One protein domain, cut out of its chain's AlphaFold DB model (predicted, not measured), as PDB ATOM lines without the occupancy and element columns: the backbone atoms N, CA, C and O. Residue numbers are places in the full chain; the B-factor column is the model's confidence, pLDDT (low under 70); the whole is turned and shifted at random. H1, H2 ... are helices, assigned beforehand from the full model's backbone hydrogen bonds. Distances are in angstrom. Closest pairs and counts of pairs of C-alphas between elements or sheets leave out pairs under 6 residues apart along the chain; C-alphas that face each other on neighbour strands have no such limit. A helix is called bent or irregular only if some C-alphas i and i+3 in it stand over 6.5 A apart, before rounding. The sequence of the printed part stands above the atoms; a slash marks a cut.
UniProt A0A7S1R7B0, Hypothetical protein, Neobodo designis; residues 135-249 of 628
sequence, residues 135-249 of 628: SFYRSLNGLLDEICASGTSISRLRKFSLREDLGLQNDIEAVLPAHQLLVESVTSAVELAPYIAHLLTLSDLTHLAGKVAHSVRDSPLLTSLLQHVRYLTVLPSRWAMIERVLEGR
ATOM      1  N   SER A 135      29.013  50.228 -26.347       90.50
ATOM      2  CA  SER A 135      27.901  50.772 -25.551       90.50
ATOM      3  C   SER A 135      26.580  50.071 -25.856       90.50
ATOM      4  O   SER A 135      25.855  49.734 -24.921       90.50
ATOM      5  N   PHE A 136      26.309  49.767 -27.128       92.19
ATOM      6  CA  PHE A 136      25.153  48.967 -27.522       92.19
ATOM      7  C   PHE A 136      25.183  47.581 -26.867       92.19
ATOM      8  O   PHE A 136      24.198  47.175 -26.256       92.19
ATOM      9  N   TYR A 137      26.315  46.869 -26.923       89.50
ATOM     10  CA  TYR A 137      26.416  45.538 -26.310       89.50
ATOM     11  C   TYR A 137      26.338  45.569 -24.781       89.50
ATOM     12  O   TYR A 137      25.766  44.657 -24.196       89.50
ATOM     13  N   ARG A 138      26.850  46.619 -24.128       92.81
ATOM     14  CA  ARG A 138      26.672  46.816 -22.680       92.81
ATOM     15  C   ARG A 138      25.209  47.047 -22.326       92.81
ATOM     16  O   ARG A 138      24.726  46.463 -21.361       92.81
ATOM     17  N   SER A 139      24.504  47.860 -23.116       94.50
ATOM     18  CA  SER A 139      23.061  48.057 -22.947       94.50
ATOM     19  C   SER A 139      22.298  46.749 -23.162       94.50
ATOM     20  O   SER A 139      21.432  46.413 -22.362       94.50
ATOM     21  N   LEU A 140      22.659  45.972 -24.190       94.88
ATOM     22  CA  LEU A 140      22.060  44.665 -24.460       94.88
ATOM     23  C   LEU A 140      22.316  43.677 -23.319       94.88
ATOM     24  O   LEU A 140      21.399  42.982 -22.898       94.88
ATOM     25  N   ASN A 141      23.540  43.629 -22.793       95.06
ATOM     26  CA  ASN A 141      23.881  42.787 -21.652       95.06
ATOM     27  C   ASN A 141      23.092  43.185 -20.399       95.06
ATOM     28  O   ASN A 141      22.596  42.309 -19.705       95.06
ATOM     29  N   GLY A 142      22.918  44.487 -20.142       93.25
ATOM     30  CA  GLY A 142      22.065  44.978 -19.055       93.25
ATOM     31  C   GLY A 142      20.620  44.488 -19.178       93.25
ATOM     32  O   GLY A 142      20.078  43.950 -18.217       93.25
ATOM     33  N   LEU A 143      20.035  44.575 -20.378       95.19
ATOM     34  CA  LEU A 143      18.703  44.031 -20.649       95.19
ATOM     35  C   LEU A 143      18.654  42.519 -20.393       95.19
ATOM     36  O   LEU A 143      17.751  42.031 -19.718       95.19
ATOM     37  N   LEU A 144      19.621  41.757 -20.914       94.38
ATOM     38  CA  LEU A 144      19.646  40.303 -20.725       94.38
ATOM     39  C   LEU A 144      19.886  39.896 -19.270       94.38
ATOM     40  O   LEU A 144      19.379  38.856 -18.855       94.38
ATOM     41  N   ASP A 145      20.627  40.687 -18.495       92.06
ATOM     42  CA  ASP A 145      20.811  40.466 -17.063       92.06
ATOM     43  C   ASP A 145      19.475  40.580 -16.313       92.06
ATOM     44  O   ASP A 145      19.207  39.750 -15.446       92.06
ATOM     45  N   GLU A 146      18.623  41.552 -16.660       89.50
ATOM     46  CA  GLU A 146      17.269  41.690 -16.097       89.50
ATOM     47  C   GLU A 146      16.379  40.496 -16.471       89.50
ATOM     48  O   GLU A 146      15.734  39.906 -15.605       89.50
ATOM     49  N   ILE A 147      16.425  40.065 -17.737       90.31
ATOM     50  CA  ILE A 147      15.698  38.878 -18.216       90.31
ATOM     51  C   ILE A 147      16.183  37.594 -17.525       90.31
ATOM     52  O   ILE A 147      15.391  36.718 -17.184       90.31
ATOM     53  N   CYS A 148      17.489  37.447 -17.303       90.38
ATOM     54  CA  CYS A 148      18.034  36.300 -16.575       90.38
ATOM     55  C   CYS A 148      17.669  36.349 -15.087       90.38
ATOM     56  O   CYS A 148      17.452  35.302 -14.477       90.38
ATOM     57  N   ALA A 149      17.601  37.545 -14.496       83.69
ATOM     58  CA  ALA A 149      17.246  37.729 -13.093       83.69
ATOM     59  C   ALA A 149      15.793  37.322 -12.786       83.69
ATOM     60  O   ALA A 149      15.538  36.870 -11.671       83.69
ATOM     61  N   SER A 150      14.881  37.389 -13.764       79.38
ATOM     62  CA  SER A 150      13.510  36.855 -13.649       79.38
ATOM     63  C   SER A 150      13.412  35.332 -13.850       79.38
ATOM     64  O   SER A 150      12.324  34.767 -13.926       79.38
ATOM     65  N   GLY A 151      14.550  34.630 -13.930       80.44
ATOM     66  CA  GLY A 151      14.610  33.168 -14.021       80.44
ATOM     67  C   GLY A 151      14.771  32.612 -15.438       80.44
ATOM     68  O   GLY A 151      14.799  31.390 -15.615       80.44
ATOM     69  N   THR A 152      14.925  33.459 -16.464       87.44
ATOM     70  CA  THR A 152      15.180  32.977 -17.830       87.44
ATOM     71  C   THR A 152      16.544  32.289 -17.936       87.44
ATOM     72  O   THR A 152      17.584  32.860 -17.616       87.44
ATOM     73  N   SER A 153      16.560  31.056 -18.451       88.25
ATOM     74  CA  SER A 153      17.801  30.299 -18.658       88.25
ATOM     75  C   SER A 153      18.577  30.735 -19.908       88.25
ATOM     76  O   SER A 153      17.989  31.104 -20.928       88.25
ATOM     77  N   ILE A 154      19.907  30.558 -19.892       86.62
ATOM     78  CA  ILE A 154      20.769  30.745 -21.078       86.62
ATOM     79  C   ILE A 154      20.283  29.900 -22.265       86.62
ATOM     80  O   ILE A 154      20.328  30.348 -23.408       86.62
ATOM     81  N   SER A 155      19.790  28.682 -22.021       85.12
ATOM     82  CA  SER A 155      19.259  27.813 -23.077       85.12
ATOM     83  C   SER A 155      18.050  28.430 -23.784       85.12
ATOM     84  O   SER A 155      17.923  28.284 -24.998       85.12
ATOM     85  N   ARG A 156      17.186  29.144 -23.052       89.38
ATOM     86  CA  ARG A 156      16.051  29.878 -23.629       89.38
ATOM     87  C   ARG A 156      16.528  31.088 -24.438       89.38
ATOM     88  O   ARG A 156      16.074  31.263 -25.565       89.38
ATOM     89  N   LEU A 157      17.518  31.839 -23.938       88.19
ATOM     90  CA  LEU A 157      18.151  32.930 -24.699       88.19
ATOM     91  C   LEU A 157      18.758  32.441 -26.024       88.19
ATOM     92  O   LEU A 157      18.580  33.081 -27.059       88.19
ATOM     93  N   ARG A 158      19.434  31.283 -26.015       83.56
ATOM     94  CA  ARG A 158      19.983  30.660 -27.232       83.56
ATOM     95  C   ARG A 158      18.883  30.338 -28.239       83.56
ATOM     96  O   ARG A 158      19.006  30.726 -29.398       83.56
ATOM     97  N   LYS A 159      17.789  29.708 -27.804       80.94
ATOM     98  CA  LYS A 159      16.635  29.426 -28.677       80.94
ATOM     99  C   LYS A 159      16.029  30.702 -29.262       80.94
ATOM    100  O   LYS A 159      15.744  30.739 -30.454       80.94
ATOM    101  N   PHE A 160      15.892  31.769 -28.469       86.00
ATOM    102  CA  PHE A 160      15.445  33.070 -28.980       86.00
ATOM    103  C   PHE A 160      16.413  33.639 -30.026       86.00
ATOM    104  O   PHE A 160      15.981  34.088 -31.085       86.00
ATOM    105  N   SER A 161      17.727  33.559 -29.783       81.56
ATOM    106  CA  SER A 161      18.749  34.035 -30.729       81.56
ATOM    107  C   SER A 161      18.718  33.297 -32.078       81.56
ATOM    108  O   SER A 161      19.018  33.887 -33.115       81.56
ATOM    109  N   LEU A 162      18.269  32.036 -32.070       74.00
ATOM    110  CA  LEU A 162      18.033  31.203 -33.255       74.00
ATOM    111  C   LEU A 162      16.617  31.354 -33.839       74.00
ATOM    112  O   LEU A 162      16.300  30.727 -34.846       74.00
ATOM    113  N   ARG A 163      15.768  32.197 -33.235       80.44
ATOM    114  CA  ARG A 163      14.345  32.393 -33.574       80.44
ATOM    115  C   ARG A 163      13.479  31.136 -33.415       80.44
ATOM    116  O   ARG A 163      12.435  31.015 -34.050       80.44
ATOM    117  N   GLU A 164      13.892  30.221 -32.547       78.50
ATOM    118  CA  GLU A 164      13.183  28.973 -32.235       78.50
ATOM    119  C   GLU A 164      12.186  29.125 -31.074       78.50
ATOM    120  O   GLU A 164      11.239  28.350 -30.972       78.50
ATOM    121  N   ASP A 165      12.384  30.119 -30.201       79.88
ATOM    122  CA  ASP A 165      11.477  30.452 -29.093       79.88
ATOM    123  C   ASP A 165      11.136  31.943 -29.115       79.88
ATOM    124  O   ASP A 165      11.778  32.754 -28.452       79.88
ATOM    125  N   LEU A 166      10.113  32.310 -29.890       82.81
ATOM    126  CA  LEU A 166       9.597  33.682 -29.932       82.81
ATOM    127  C   LEU A 166       8.758  34.041 -28.694       82.81
ATOM    128  O   LEU A 166       8.399  35.201 -28.530       82.81
ATOM    129  N   GLY A 167       8.471  33.092 -27.793       83.50
ATOM    130  CA  GLY A 167       7.723  33.365 -26.564       83.50
ATOM    131  C   GLY A 167       8.465  34.304 -25.610       83.50
ATOM    132  O   GLY A 167       7.831  35.001 -24.827       83.50
ATOM    133  N   LEU A 168       9.799  34.369 -25.706       87.88
ATOM    134  CA  LEU A 168      10.631  35.314 -24.953       87.88
ATOM    135  C   LEU A 168      10.516  36.766 -25.466       87.88
ATOM    136  O   LEU A 168      10.948  37.696 -24.792       87.88
ATOM    137  N   GLN A 169       9.927  36.987 -26.647       90.38
ATOM    138  CA  GLN A 169       9.803  38.326 -27.226       90.38
ATOM    139  C   GLN A 169       9.070  39.289 -26.285       90.38
ATOM    140  O   GLN A 169       9.550  40.399 -26.075       90.38
ATOM    141  N   ASN A 170       7.961  38.850 -25.683       88.69
ATOM    142  CA  ASN A 170       7.169  39.677 -24.770       88.69
ATOM    143  C   ASN A 170       7.965  40.066 -23.518       88.69
ATOM    144  O   ASN A 170       7.887  41.209 -23.074       88.69
ATOM    145  N   ASP A 171       8.759  39.132 -22.983       88.62
ATOM    146  CA  ASP A 171       9.607  39.365 -21.812       88.62
ATOM    147  C   ASP A 171      10.660  40.444 -22.136       88.62
ATOM    148  O   ASP A 171      10.848  41.390 -21.372       88.62
ATOM    149  N   ILE A 172      11.294  40.358 -23.314       92.12
ATOM    150  CA  ILE A 172      12.263  41.357 -23.793       92.12
ATOM    151  C   ILE A 172      11.585  42.711 -24.038       92.12
ATOM    152  O   ILE A 172      12.115  43.739 -23.625       92.12
ATOM    153  N   GLU A 173      10.419  42.735 -24.684       92.69
ATOM    154  CA  GLU A 173       9.681  43.968 -24.984       92.69
ATOM    155  C   GLU A 173       9.168  44.676 -23.727       92.69
ATOM    156  O   GLU A 173       9.087  45.903 -23.719       92.69
ATOM    157  N   ALA A 174       8.883  43.941 -22.649       89.44
ATOM    158  CA  ALA A 174       8.487  44.526 -21.372       89.44
ATOM    159  C   ALA A 174       9.613  45.350 -20.723       89.44
ATOM    160  O   ALA A 174       9.338  46.346 -20.054       89.44
ATOM    161  N   VAL A 175      10.875  44.958 -20.935       90.31
ATOM    162  CA  VAL A 175      12.054  45.585 -20.309       90.31
ATOM    163  C   VAL A 175      12.771  46.558 -21.254       90.31
ATOM    164  O   VAL A 175      13.383  47.530 -20.811       90.31
ATOM    165  N   LEU A 176      12.658  46.356 -22.569       93.06
ATOM    166  CA  LEU A 176      13.315  47.164 -23.601       93.06
ATOM    167  C   LEU A 176      13.159  48.692 -23.437       93.06
ATOM    168  O   LEU A 176      14.160  49.382 -23.636       93.06
ATOM    169  N   PRO A 177      11.998  49.255 -23.029       93.50
ATOM    170  CA  PRO A 177      11.837  50.702 -22.858       93.50
ATOM    171  C   PRO A 177      12.793  51.351 -21.849       93.50
ATOM    172  O   PRO A 177      13.063  52.545 -21.957       93.50
ATOM    173  N   ALA A 178      13.327  50.588 -20.888       87.94
ATOM    174  CA  ALA A 178      14.320  51.078 -19.932       87.94
ATOM    175  C   ALA A 178      15.726  51.251 -20.549       87.94
ATOM    176  O   ALA A 178      16.597  51.882 -19.951       87.94
ATOM    177  N   HIS A 179      15.952  50.728 -21.760       92.50
ATOM    178  CA  HIS A 179      17.242  50.693 -22.451       92.50
ATOM    179  C   HIS A 179      17.223  51.582 -23.697       92.50
ATOM    180  O   HIS A 179      17.178  51.100 -24.829       92.50
ATOM    181  N   GLN A 180      17.278  52.900 -23.488       90.69
ATOM    182  CA  GLN A 180      17.102  53.909 -24.543       90.69
ATOM    183  C   GLN A 180      18.005  53.687 -25.775       90.69
ATOM    184  O   GLN A 180      17.526  53.764 -26.904       90.69
ATOM    185  N   LEU A 181      19.279  53.327 -25.576       92.31
ATOM    186  CA  LEU A 181      20.215  53.050 -26.678       92.31
ATOM    187  C   LEU A 181      19.760  51.892 -27.581       92.31
ATOM    188  O   LEU A 181      20.018  51.908 -28.787       92.31
ATOM    189  N   LEU A 182      19.095  50.878 -27.018       94.00
ATOM    190  CA  LEU A 182      18.541  49.763 -27.788       94.00
ATOM    191  C   LEU A 182      17.271  50.192 -28.516       94.00
ATOM    192  O   LEU A 182      17.142  49.908 -29.703       94.00
ATOM    193  N   VAL A 183      16.377  50.915 -27.833       92.56
ATOM    194  CA  VAL A 183      15.124  51.438 -28.409       92.56
ATOM    195  C   VAL A 183      15.395  52.300 -29.644       92.56
ATOM    196  O   VAL A 183      14.693  52.194 -30.641       92.56
ATOM    197  N   GLU A 184      16.442  53.123 -29.610       92.00
ATOM    198  CA  GLU A 184      16.850  53.955 -30.751       92.00
ATOM    199  C   GLU A 184      17.470  53.140 -31.904       92.00
ATOM    200  O   GLU A 184      17.563  53.622 -33.034       92.00
ATOM    201  N   SER A 185      17.901  51.905 -31.632       88.38
ATOM    202  CA  SER A 185      18.687  51.079 -32.551       88.38
ATOM    203  C   SER A 185      17.902  49.974 -33.259       88.38
ATOM    204  O   SER A 185      18.390  49.485 -34.286       88.38
ATOM    205  N   VAL A 186      16.749  49.554 -32.725       89.12
ATOM    206  CA  VAL A 186      15.925  48.459 -33.268       89.12
ATOM    207  C   VAL A 186      14.439  48.808 -33.293       89.12
ATOM    208  O   VAL A 186      13.958  49.555 -32.449       89.12
ATOM    209  N   THR A 187      13.688  48.234 -34.240       87.56
ATOM    210  CA  THR A 187      12.225  48.441 -34.324       87.56
ATOM    211  C   THR A 187      11.404  47.365 -33.609       87.56
ATOM    212  O   THR A 187      10.240  47.586 -33.281       87.56
ATOM    213  N   SER A 188      12.007  46.204 -33.346       89.06
ATOM    214  CA  SER A 188      11.391  45.073 -32.646       89.06
ATOM    215  C   SER A 188      12.449  44.280 -31.881       89.06
ATOM    216  O   SER A 188      13.599  44.187 -32.313       89.06
ATOM    217  N   ALA A 189      12.053  43.632 -30.782       89.62
ATOM    218  CA  ALA A 189      12.928  42.756 -30.005       89.62
ATOM    219  C   ALA A 189      13.533  41.600 -30.828       89.62
ATOM    220  O   ALA A 189      14.644  41.157 -30.540       89.62
ATOM    221  N   VAL A 190      12.865  41.134 -31.891       88.81
ATOM    222  CA  VAL A 190      13.391  40.067 -32.768       88.81
ATOM    223  C   VAL A 190      14.655  40.506 -33.522       88.81
ATOM    224  O   VAL A 190      15.505  39.672 -33.847       88.81
ATOM    225  N   GLU A 191      14.837  41.808 -33.765       89.31
ATOM    226  CA  GLU A 191      16.064  42.350 -34.370       89.31
ATOM    227  C   GLU A 191      17.282  42.232 -33.442       89.31
ATOM    228  O   GLU A 191      18.417  42.292 -33.917       89.31
ATOM    229  N   LEU A 192      17.072  42.007 -32.137       90.44
ATOM    230  CA  LEU A 192      18.148  41.782 -31.170       90.44
ATOM    231  C   LEU A 192      18.737  40.369 -31.250       90.44
ATOM    232  O   LEU A 192      19.873  40.172 -30.824       90.44
ATOM    233  N   ALA A 193      18.021  39.395 -31.822       84.50
ATOM    234  CA  ALA A 193      18.431  37.988 -31.884       84.50
ATOM    235  C   ALA A 193      19.891  37.748 -32.345       84.50
ATOM    236  O   ALA A 193      20.622  37.073 -31.615       84.50
ATOM    237  N   PRO A 194      20.380  38.313 -33.473       77.62
ATOM    238  CA  PRO A 194      21.773  38.118 -33.889       77.62
ATOM    239  C   PRO A 194      22.787  38.748 -32.919       77.62
ATOM    240  O   PRO A 194      23.850  38.180 -32.680       77.62
ATOM    241  N   TYR A 195      22.460  39.883 -32.294       84.06
ATOM    242  CA  TYR A 195      23.337  40.518 -31.305       84.06
ATOM    243  C   TYR A 195      23.367  39.752 -29.978       84.06
ATOM    244  O   TYR A 195      24.413  39.677 -29.334       84.06
ATOM    245  N   ILE A 196      22.246  39.135 -29.592       85.69
ATOM    246  CA  ILE A 196      22.177  38.207 -28.459       85.69
ATOM    247  C   ILE A 196      23.067  36.994 -28.743       85.69
ATOM    248  O   ILE A 196      23.848  36.609 -27.878       85.69
ATOM    249  N   ALA A 197      23.032  36.435 -29.959       76.44
ATOM    250  CA  ALA A 197      23.929  35.342 -30.344       76.44
ATOM    251  C   ALA A 197      25.414  35.738 -30.217       76.44
ATOM    252  O   ALA A 197      26.210  34.970 -29.670       76.44
ATOM    253  N   HIS A 198      25.787  36.951 -30.650       78.44
ATOM    254  CA  HIS A 198      27.149  37.470 -30.470       78.44
ATOM    255  C   HIS A 198      27.541  37.534 -28.988       78.44
ATOM    256  O   HIS A 198      28.601  37.041 -28.604       78.44
ATOM    257  N   LEU A 199      26.678  38.100 -28.141       81.25
ATOM    258  CA  LEU A 199      26.951  38.255 -26.714       81.25
ATOM    259  C   LEU A 199      27.039  36.905 -25.984       81.25
ATOM    260  O   LEU A 199      27.906  36.714 -25.132       81.25
ATOM    261  N   LEU A 200      26.185  35.942 -26.337       78.19
ATOM    262  CA  LEU A 200      26.248  34.581 -25.796       78.19
ATOM    263  C   LEU A 200      27.550  33.879 -26.201       78.19
ATOM    264  O   LEU A 200      28.163  33.220 -25.369       78.19
ATOM    265  N   THR A 201      28.020  34.096 -27.432       72.88
ATOM    266  CA  THR A 201      29.320  33.579 -27.893       72.88
ATOM    267  C   THR A 201      30.475  34.188 -27.092       72.88
ATOM    268  O   THR A 201      31.340  33.463 -26.605       72.88
ATOM    269  N   LEU A 202      30.471  35.511 -26.882       74.50
ATOM    270  CA  LEU A 202      31.453  36.187 -26.021       74.50
ATOM    271  C   LEU A 202      31.404  35.661 -24.582       74.50
ATOM    272  O   LEU A 202      32.444  35.445 -23.959       74.50
ATOM    273  N   SER A 203      30.203  35.409 -24.067       79.06
ATOM    274  CA  SER A 203      30.000  34.868 -22.724       79.06
ATOM    275  C   SER A 203      30.563  33.455 -22.584       79.06
ATOM    276  O   SER A 203      31.179  33.143 -21.567       79.06
ATOM    277  N   ASP A 204      30.390  32.608 -23.601       71.06
ATOM    278  CA  ASP A 204      30.945  31.256 -23.623       71.06
ATOM    279  C   ASP A 204      32.477  31.272 -23.671       71.06
ATOM    280  O   ASP A 204      33.124  30.537 -22.923       71.06
ATOM    281  N   LEU A 205      33.062  32.136 -24.508       69.31
ATOM    282  CA  LEU A 205      34.514  32.326 -24.592       69.31
ATOM    283  C   LEU A 205      35.091  32.815 -23.262       69.31
ATOM    284  O   LEU A 205      36.104  32.294 -22.797       69.31
ATOM    285  N   THR A 206      34.419  33.768 -22.617       72.75
ATOM    286  CA  THR A 206      34.830  34.287 -21.306       72.75
ATOM    287  C   THR A 206      34.729  33.196 -20.245       72.75
ATOM    288  O   THR A 206      35.681  32.964 -19.504       72.75
ATOM    289  N   HIS A 207      33.631  32.433 -20.231       72.31
ATOM    290  CA  HIS A 207      33.460  31.294 -19.332       72.31
ATOM    291  C   HIS A 207      34.529  30.207 -19.536       72.31
ATOM    292  O   HIS A 207      34.957  29.565 -18.571       72.31
ATOM    293  N   LEU A 208      34.963  29.995 -20.781       68.00
ATOM    294  CA  LEU A 208      36.058  29.095 -21.129       68.00
ATOM    295  C   LEU A 208      37.394  29.590 -20.575       68.00
ATOM    296  O   LEU A 208      38.101  28.826 -19.922       68.00
ATOM    297  N   ALA A 209      37.714  30.864 -20.807       66.12
ATOM    298  CA  ALA A 209      38.913  31.507 -20.284       66.12
ATOM    299  C   ALA A 209      38.924  31.487 -18.744       66.12
ATOM    300  O   ALA A 209      39.948  31.207 -18.127       66.12
ATOM    301  N   GLY A 210      37.760  31.649 -18.112       67.00
ATOM    302  CA  GLY A 210      37.596  31.528 -16.666       67.00
ATOM    303  C   GLY A 210      37.901  30.132 -16.104       67.00
ATOM    304  O   GLY A 210      38.182  30.004 -14.915       67.00
ATOM    305  N   LYS A 211      37.895  29.061 -16.914       67.88
ATOM    306  CA  LYS A 211      38.324  27.722 -16.450       67.88
ATOM    307  C   LYS A 211      39.833  27.636 -16.236       67.88
ATOM    308  O   LYS A 211      40.266  26.926 -15.336       67.88
ATOM    309  N   VAL A 212      40.604  28.416 -16.991       64.38
ATOM    310  CA  VAL A 212      42.065  28.518 -16.857       64.38
ATOM    311  C   VAL A 212      42.473  29.699 -15.958       64.38
ATOM    312  O   VAL A 212      43.616  30.149 -15.978       64.38
ATOM    313  N   ALA A 213      41.542  30.207 -15.133       60.12
ATOM    314  CA  ALA A 213      41.687  31.438 -14.347       60.12
ATOM    315  C   ALA A 213      42.890  31.464 -13.396       60.12
ATOM    316  O   ALA A 213      43.305  32.549 -13.005       60.12
ATOM    317  N   HIS A 214      43.475  30.316 -13.037       60.88
ATOM    318  CA  HIS A 214      44.724  30.279 -12.272       60.88
ATOM    319  C   HIS A 214      45.854  31.043 -12.988       60.88
ATOM    320  O   HIS A 214      46.586  31.764 -12.327       60.88
ATOM    321  N   SER A 215      45.912  30.983 -14.324       55.62
ATOM    322  CA  SER A 215      46.873  31.727 -15.153       55.62
ATOM    323  C   SER A 215      46.544  33.222 -15.270       55.62
ATOM    324  O   SER A 215      47.381  34.029 -15.660       55.62
ATOM    325  N   VAL A 216      45.310  33.613 -14.944       58.53
ATOM    326  CA  VAL A 216      44.863  35.011 -14.994       58.53
ATOM    327  C   VAL A 216      45.196  35.759 -13.696       58.53
ATOM    328  O   VAL A 216      45.396  36.974 -13.728       58.53
ATOM    329  N   ARG A 217      45.300  35.052 -12.560       60.97
ATOM    330  CA  ARG A 217      45.492  35.658 -11.225       60.97
ATOM    331  C   ARG A 217      46.744  36.519 -11.124       60.97
ATOM    332  O   ARG A 217      46.704  37.570 -10.487       60.97
ATOM    333  N   ASP A 218      47.812  36.091 -11.786       64.75
ATOM    334  CA  ASP A 218      49.124  36.724 -11.679       64.75
ATOM    335  C   ASP A 218      49.362  37.790 -12.762       64.75
ATOM    336  O   ASP A 218      50.371  38.492 -12.735       64.75
ATOM    337  N   SER A 219      48.403  37.994 -13.678       69.19
ATOM    338  CA  SER A 219      48.500  38.989 -14.748       69.19
ATOM    339  C   SER A 219      47.562  40.185 -14.517       69.19
ATOM    340  O   SER A 219      46.339  40.076 -14.695       69.19
ATOM    341  N   PRO A 220      48.103  41.380 -14.194       72.25
ATOM    342  CA  PRO A 220      47.319  42.612 -14.105       72.25
ATOM    343  C   PRO A 220      46.600  42.962 -15.415       72.25
ATOM    344  O   PRO A 220      45.479  43.468 -15.383       72.25
ATOM    345  N   LEU A 221      47.225  42.662 -16.560       72.19
ATOM    346  CA  LEU A 221      46.643  42.890 -17.882       72.19
ATOM    347  C   LEU A 221      45.392  42.033 -18.085       72.19
ATOM    348  O   LEU A 221      44.337  42.567 -18.421       72.19
ATOM    349  N   LEU A 222      45.488  40.721 -17.847       70.19
ATOM    350  CA  LEU A 222      44.349  39.814 -18.011       70.19
ATOM    351  C   LEU A 222      43.231  40.132 -17.008       70.19
ATOM    352  O   LEU A 222      42.063  40.129 -17.384       70.19
ATOM    353  N   THR A 223      43.583  40.502 -15.772       74.31
ATOM    354  CA  THR A 223      42.614  40.972 -14.766       74.31
ATOM    355  C   THR A 223      41.863  42.219 -15.247       74.31
ATOM    356  O   THR A 223      40.641  42.290 -15.133       74.31
ATOM    357  N   SER A 224      42.571  43.197 -15.823       76.81
ATOM    358  CA  SER A 224      41.945  44.399 -16.380       76.81
ATOM    359  C   SER A 224      41.044  44.063 -17.570       76.81
ATOM    360  O   SER A 224      39.924  44.565 -17.651       76.81
ATOM    361  N   LEU A 225      41.465  43.167 -18.468       74.69
ATOM    362  CA  LEU A 225      40.629  42.722 -19.586       74.69
ATOM    363  C   LEU A 225      39.341  42.035 -19.107       74.69
ATOM    364  O   LEU A 225      38.267  42.360 -19.610       74.69
ATOM    365  N   LEU A 226      39.412  41.169 -18.093       77.38
ATOM    366  CA  LEU A 226      38.228  40.544 -17.489       77.38
ATOM    367  C   LEU A 226      37.258  41.578 -16.896       77.38
ATOM    368  O   LEU A 226      36.059  41.532 -17.177       77.38
ATOM    369  N   GLN A 227      37.773  42.589 -16.188       82.25
ATOM    370  CA  GLN A 227      36.954  43.697 -15.671       82.25
ATOM    371  C   GLN A 227      36.212  44.465 -16.776       82.25
ATOM    372  O   GLN A 227      35.133  45.005 -16.537       82.25
ATOM    373  N   HIS A 228      36.754  44.513 -17.996       81.44
ATOM    374  CA  HIS A 228      36.068  45.116 -19.139       81.44
ATOM    375  C   HIS A 228      35.027  44.168 -19.751       81.44
ATOM    376  O   HIS A 228      33.925  44.606 -20.096       81.44
ATOM    377  N   VAL A 229      35.366  42.882 -19.880       82.00
ATOM    378  CA  VAL A 229      34.538  41.857 -20.535       82.00
ATOM    379  C   VAL A 229      33.354  41.413 -19.673       82.00
ATOM    380  O   VAL A 229      32.348  40.957 -20.221       82.00
ATOM    381  N   ARG A 230      33.372  41.634 -18.351       88.12
ATOM    382  CA  ARG A 230      32.212  41.340 -17.489       88.12
ATOM    383  C   ARG A 230      30.930  42.053 -17.943       88.12
ATOM    384  O   ARG A 230      29.859  41.471 -17.901       88.12
ATOM    385  N   TYR A 231      31.003  43.264 -18.504       90.12
ATOM    386  CA  TYR A 231      29.807  43.937 -19.048       90.12
ATOM    387  C   TYR A 231      29.352  43.412 -20.418       90.12
ATOM    388  O   TYR A 231      28.404  43.942 -20.993       90.12
ATOM    389  N   LEU A 232      30.050  42.414 -20.955       87.44
ATOM    390  CA  LEU A 232      29.741  41.713 -22.200       87.44
ATOM    391  C   LEU A 232      29.474  40.218 -21.967       87.44
ATOM    392  O   LEU A 232      29.296  39.464 -22.920       87.44
ATOM    393  N   THR A 233      29.474  39.788 -20.705       88.50
ATOM    394  CA  THR A 233      29.245  38.404 -20.304       88.50
ATOM    395  C   THR A 233      27.912  38.339 -19.590       88.50
ATOM    396  O   THR A 233      27.760  39.012 -18.578       88.50
ATOM    397  N   VAL A 234      26.963  37.535 -20.064       90.06
ATOM    398  CA  VAL A 234      25.620  37.473 -19.468       90.06
ATOM    399  C   VAL A 234      25.647  36.970 -18.026       90.06
ATOM    400  O   VAL A 234      26.479  36.128 -17.664       90.06
ATOM    401  N   LEU A 235      24.699  37.453 -17.217       91.06
ATOM    402  CA  LEU A 235      24.589  37.183 -15.783       91.06
ATOM    403  C   LEU A 235      24.905  35.732 -15.370       91.06
ATOM    404  O   LEU A 235      25.775  35.554 -14.514       91.06
ATOM    405  N   PRO A 236      24.287  34.679 -15.947       88.62
ATOM    406  CA  PRO A 236      24.515  33.328 -15.442       88.62
ATOM    407  C   PRO A 236      25.923  32.812 -15.774       88.62
ATOM    408  O   PRO A 236      26.499  32.063 -14.987       88.62
ATOM    409  N   SER A 237      26.520  33.256 -16.887       85.19
ATOM    410  CA  SER A 237      27.905  32.920 -17.243       85.19
ATOM    411  C   SER A 237      28.908  33.594 -16.305       85.19
ATOM    412  O   SER A 237      29.861  32.932 -15.886       85.19
ATOM    413  N   ARG A 238      28.671  34.860 -15.915       90.50
ATOM    414  CA  ARG A 238      29.480  35.551 -14.891       90.50
ATOM    415  C   ARG A 238      29.427  34.827 -13.559       90.50
ATOM    416  O   ARG A 238      30.466  34.482 -13.007       90.50
ATOM    417  N   TRP A 239      28.224  34.532 -13.068       89.69
ATOM    418  CA  TRP A 239      28.054  33.847 -11.786       89.69
ATOM    419  C   TRP A 239      28.635  32.440 -11.781       89.69
ATOM    420  O   TRP A 239      29.225  32.040 -10.785       89.69
ATOM    421  N   ALA A 240      28.580  31.720 -12.901       85.69
ATOM    422  CA  ALA A 240      29.247  30.428 -13.010       85.69
ATOM    423  C   ALA A 240      30.780  30.527 -12.867       85.69
ATOM    424  O   ALA A 240      31.408  29.567 -12.424       85.69
ATOM    425  N   MET A 241      31.401  31.652 -13.240       84.62
ATOM    426  CA  MET A 241      32.830  31.895 -12.995       84.62
ATOM    427  C   MET A 241      33.088  32.333 -11.553       84.62
ATOM    428  O   MET A 241      33.982  31.793 -10.904       84.62
ATOM    429  N   ILE A 242      32.278  33.259 -11.037       89.06
ATOM    430  CA  ILE A 242      32.385  33.764  -9.663       89.06
ATOM    431  C   ILE A 242      32.241  32.620  -8.653       89.06
ATOM    432  O   ILE A 242      33.102  32.455  -7.793       89.06
ATOM    433  N   GLU A 243      31.207  31.784  -8.778       88.56
ATOM    434  CA  GLU A 243      30.954  30.683  -7.839       88.56
ATOM    435  C   GLU A 243      32.105  29.671  -7.820       88.56
ATOM    436  O   GLU A 243      32.493  29.216  -6.750       88.56
ATOM    437  N   ARG A 244      32.770  29.407  -8.954       83.94
ATOM    438  CA  ARG A 244      33.982  28.561  -8.971       83.94
ATOM    439  C   ARG A 244      35.114  29.130  -8.120       83.94
ATOM    440  O   ARG A 244      35.864  28.371  -7.508       83.94
ATOM    441  N   VAL A 245      35.269  30.455  -8.090       84.69
ATOM    442  CA  VAL A 245      36.263  31.120  -7.236       84.69
ATOM    443  C   VAL A 245      35.865  31.010  -5.760       84.69
ATOM    444  O   VAL A 245      36.732  30.800  -4.908       84.69
ATOM    445  N   LEU A 246      34.570  31.127  -5.456       87.31
ATOM    446  CA  LEU A 246      34.038  31.110  -4.091       87.31
ATOM    447  C   LEU A 246      33.981  29.700  -3.476       87.31
ATOM    448  O   LEU A 246      34.307  29.536  -2.298       87.31
ATOM    449  N   GLU A 247      33.631  28.670  -4.252       79.12
ATOM    450  CA  GLU A 247      33.442  27.283  -3.792       79.12
ATOM    451  C   GLU A 247      34.658  26.727  -3.036       79.12
ATOM    452  O   GLU A 247      34.497  26.028  -2.036       79.12
ATOM    453  N   GLY A 248      35.874  27.071  -3.471       69.50
ATOM    454  CA  GLY A 248      37.120  26.637  -2.831       69.50
ATOM    455  C   GLY A 248      37.508  27.411  -1.564       69.50
ATOM    456  O   GLY A 248      38.528  27.093  -0.954       69.50
ATOM    457  N   ARG A 249      36.750  28.447  -1.181       76.00
ATOM    458  CA  ARG A 249      37.087  29.378  -0.088       76.00
ATOM    459  C   ARG A 249      36.123  29.308   1.094       76.00
ATOM    460  O   ARG A 249      36.515  29.662   2.202       76.00
TER     461      ARG A 249
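This is residues 135 to 249 of the 628 residues of the protein "Hypothetical protein" of Neobodo designis (UniProt A0A7S1R7B0). One long helix, H5, runs along an elongated domain: H1, H2 and H3 gather at its first part, with H1 and H3 crosswise to it, and H6 folds back beside its later part, where H7 also runs. H4 packs on the early residues of H1. The printed part has 115 residues with seven named helices, H1 to H7 in chain order, and no named strand; the class is all helix. It is compact, with a radius of gyration of the C-alphas of 15.0 A, and spans 45 by 24 by 21 A.

H5, residues 189 to 215, is 38.7 A long, from C-alpha 189 at (12.928, 42.756, -30.005) to C-alpha 215 at (46.873, 31.727, -15.153); it has a kink of 36 degrees near residue 196 and is irregular, with C-alphas 211 and 214 8.1 A apart. H1 is residues 135 to 149, 20.9 A; H2 is 154 to 161; H3 is 166 to 178, 20.6 A, irregular, with C-alphas 174 and 177 7.2 A apart; H4 is 180 to 183. H6 is residues 220 to 232, 19.4 A, and H7 is 235 to 247, 17.9 A.

H1 and H5 are the hubs, touching five helices each. They touch about perpendicular, at 85 degrees, closest at the C-alphas of Tyr 137 and Leu 199, 7.3 A. H5 and H6 form a helical hairpin at 26 degrees, touching with residues 199 to 206 and 229 to 232 alone, closest at Leu 199 and Leu 232, C-alphas 6.3 A apart. H7 touches H5 at a shallow tilt of 17 degrees, the same way. H2 touches H5, C-alphas of Ser 161 and Ala 193 4.1 A apart. H3 touches H5 at 86 degrees; H4 touches H1. Every O i to N i+4 pair is within hydrogen-bond range in H1 and H2, but 4 of 9 in H3, with 7 of 10 O i to N i+3 pairs, 16 of 23 in H5, 7 of 9 in H6 and 8 of 9 in H7; H4 is too short for one.

The C-alphas farthest apart, Thr 187 and Arg 249, are 46.4 A apart. The printed part has no cut, and its six links are tight. pLDDT is under 70 at residues 205, 208 to 219 and 248.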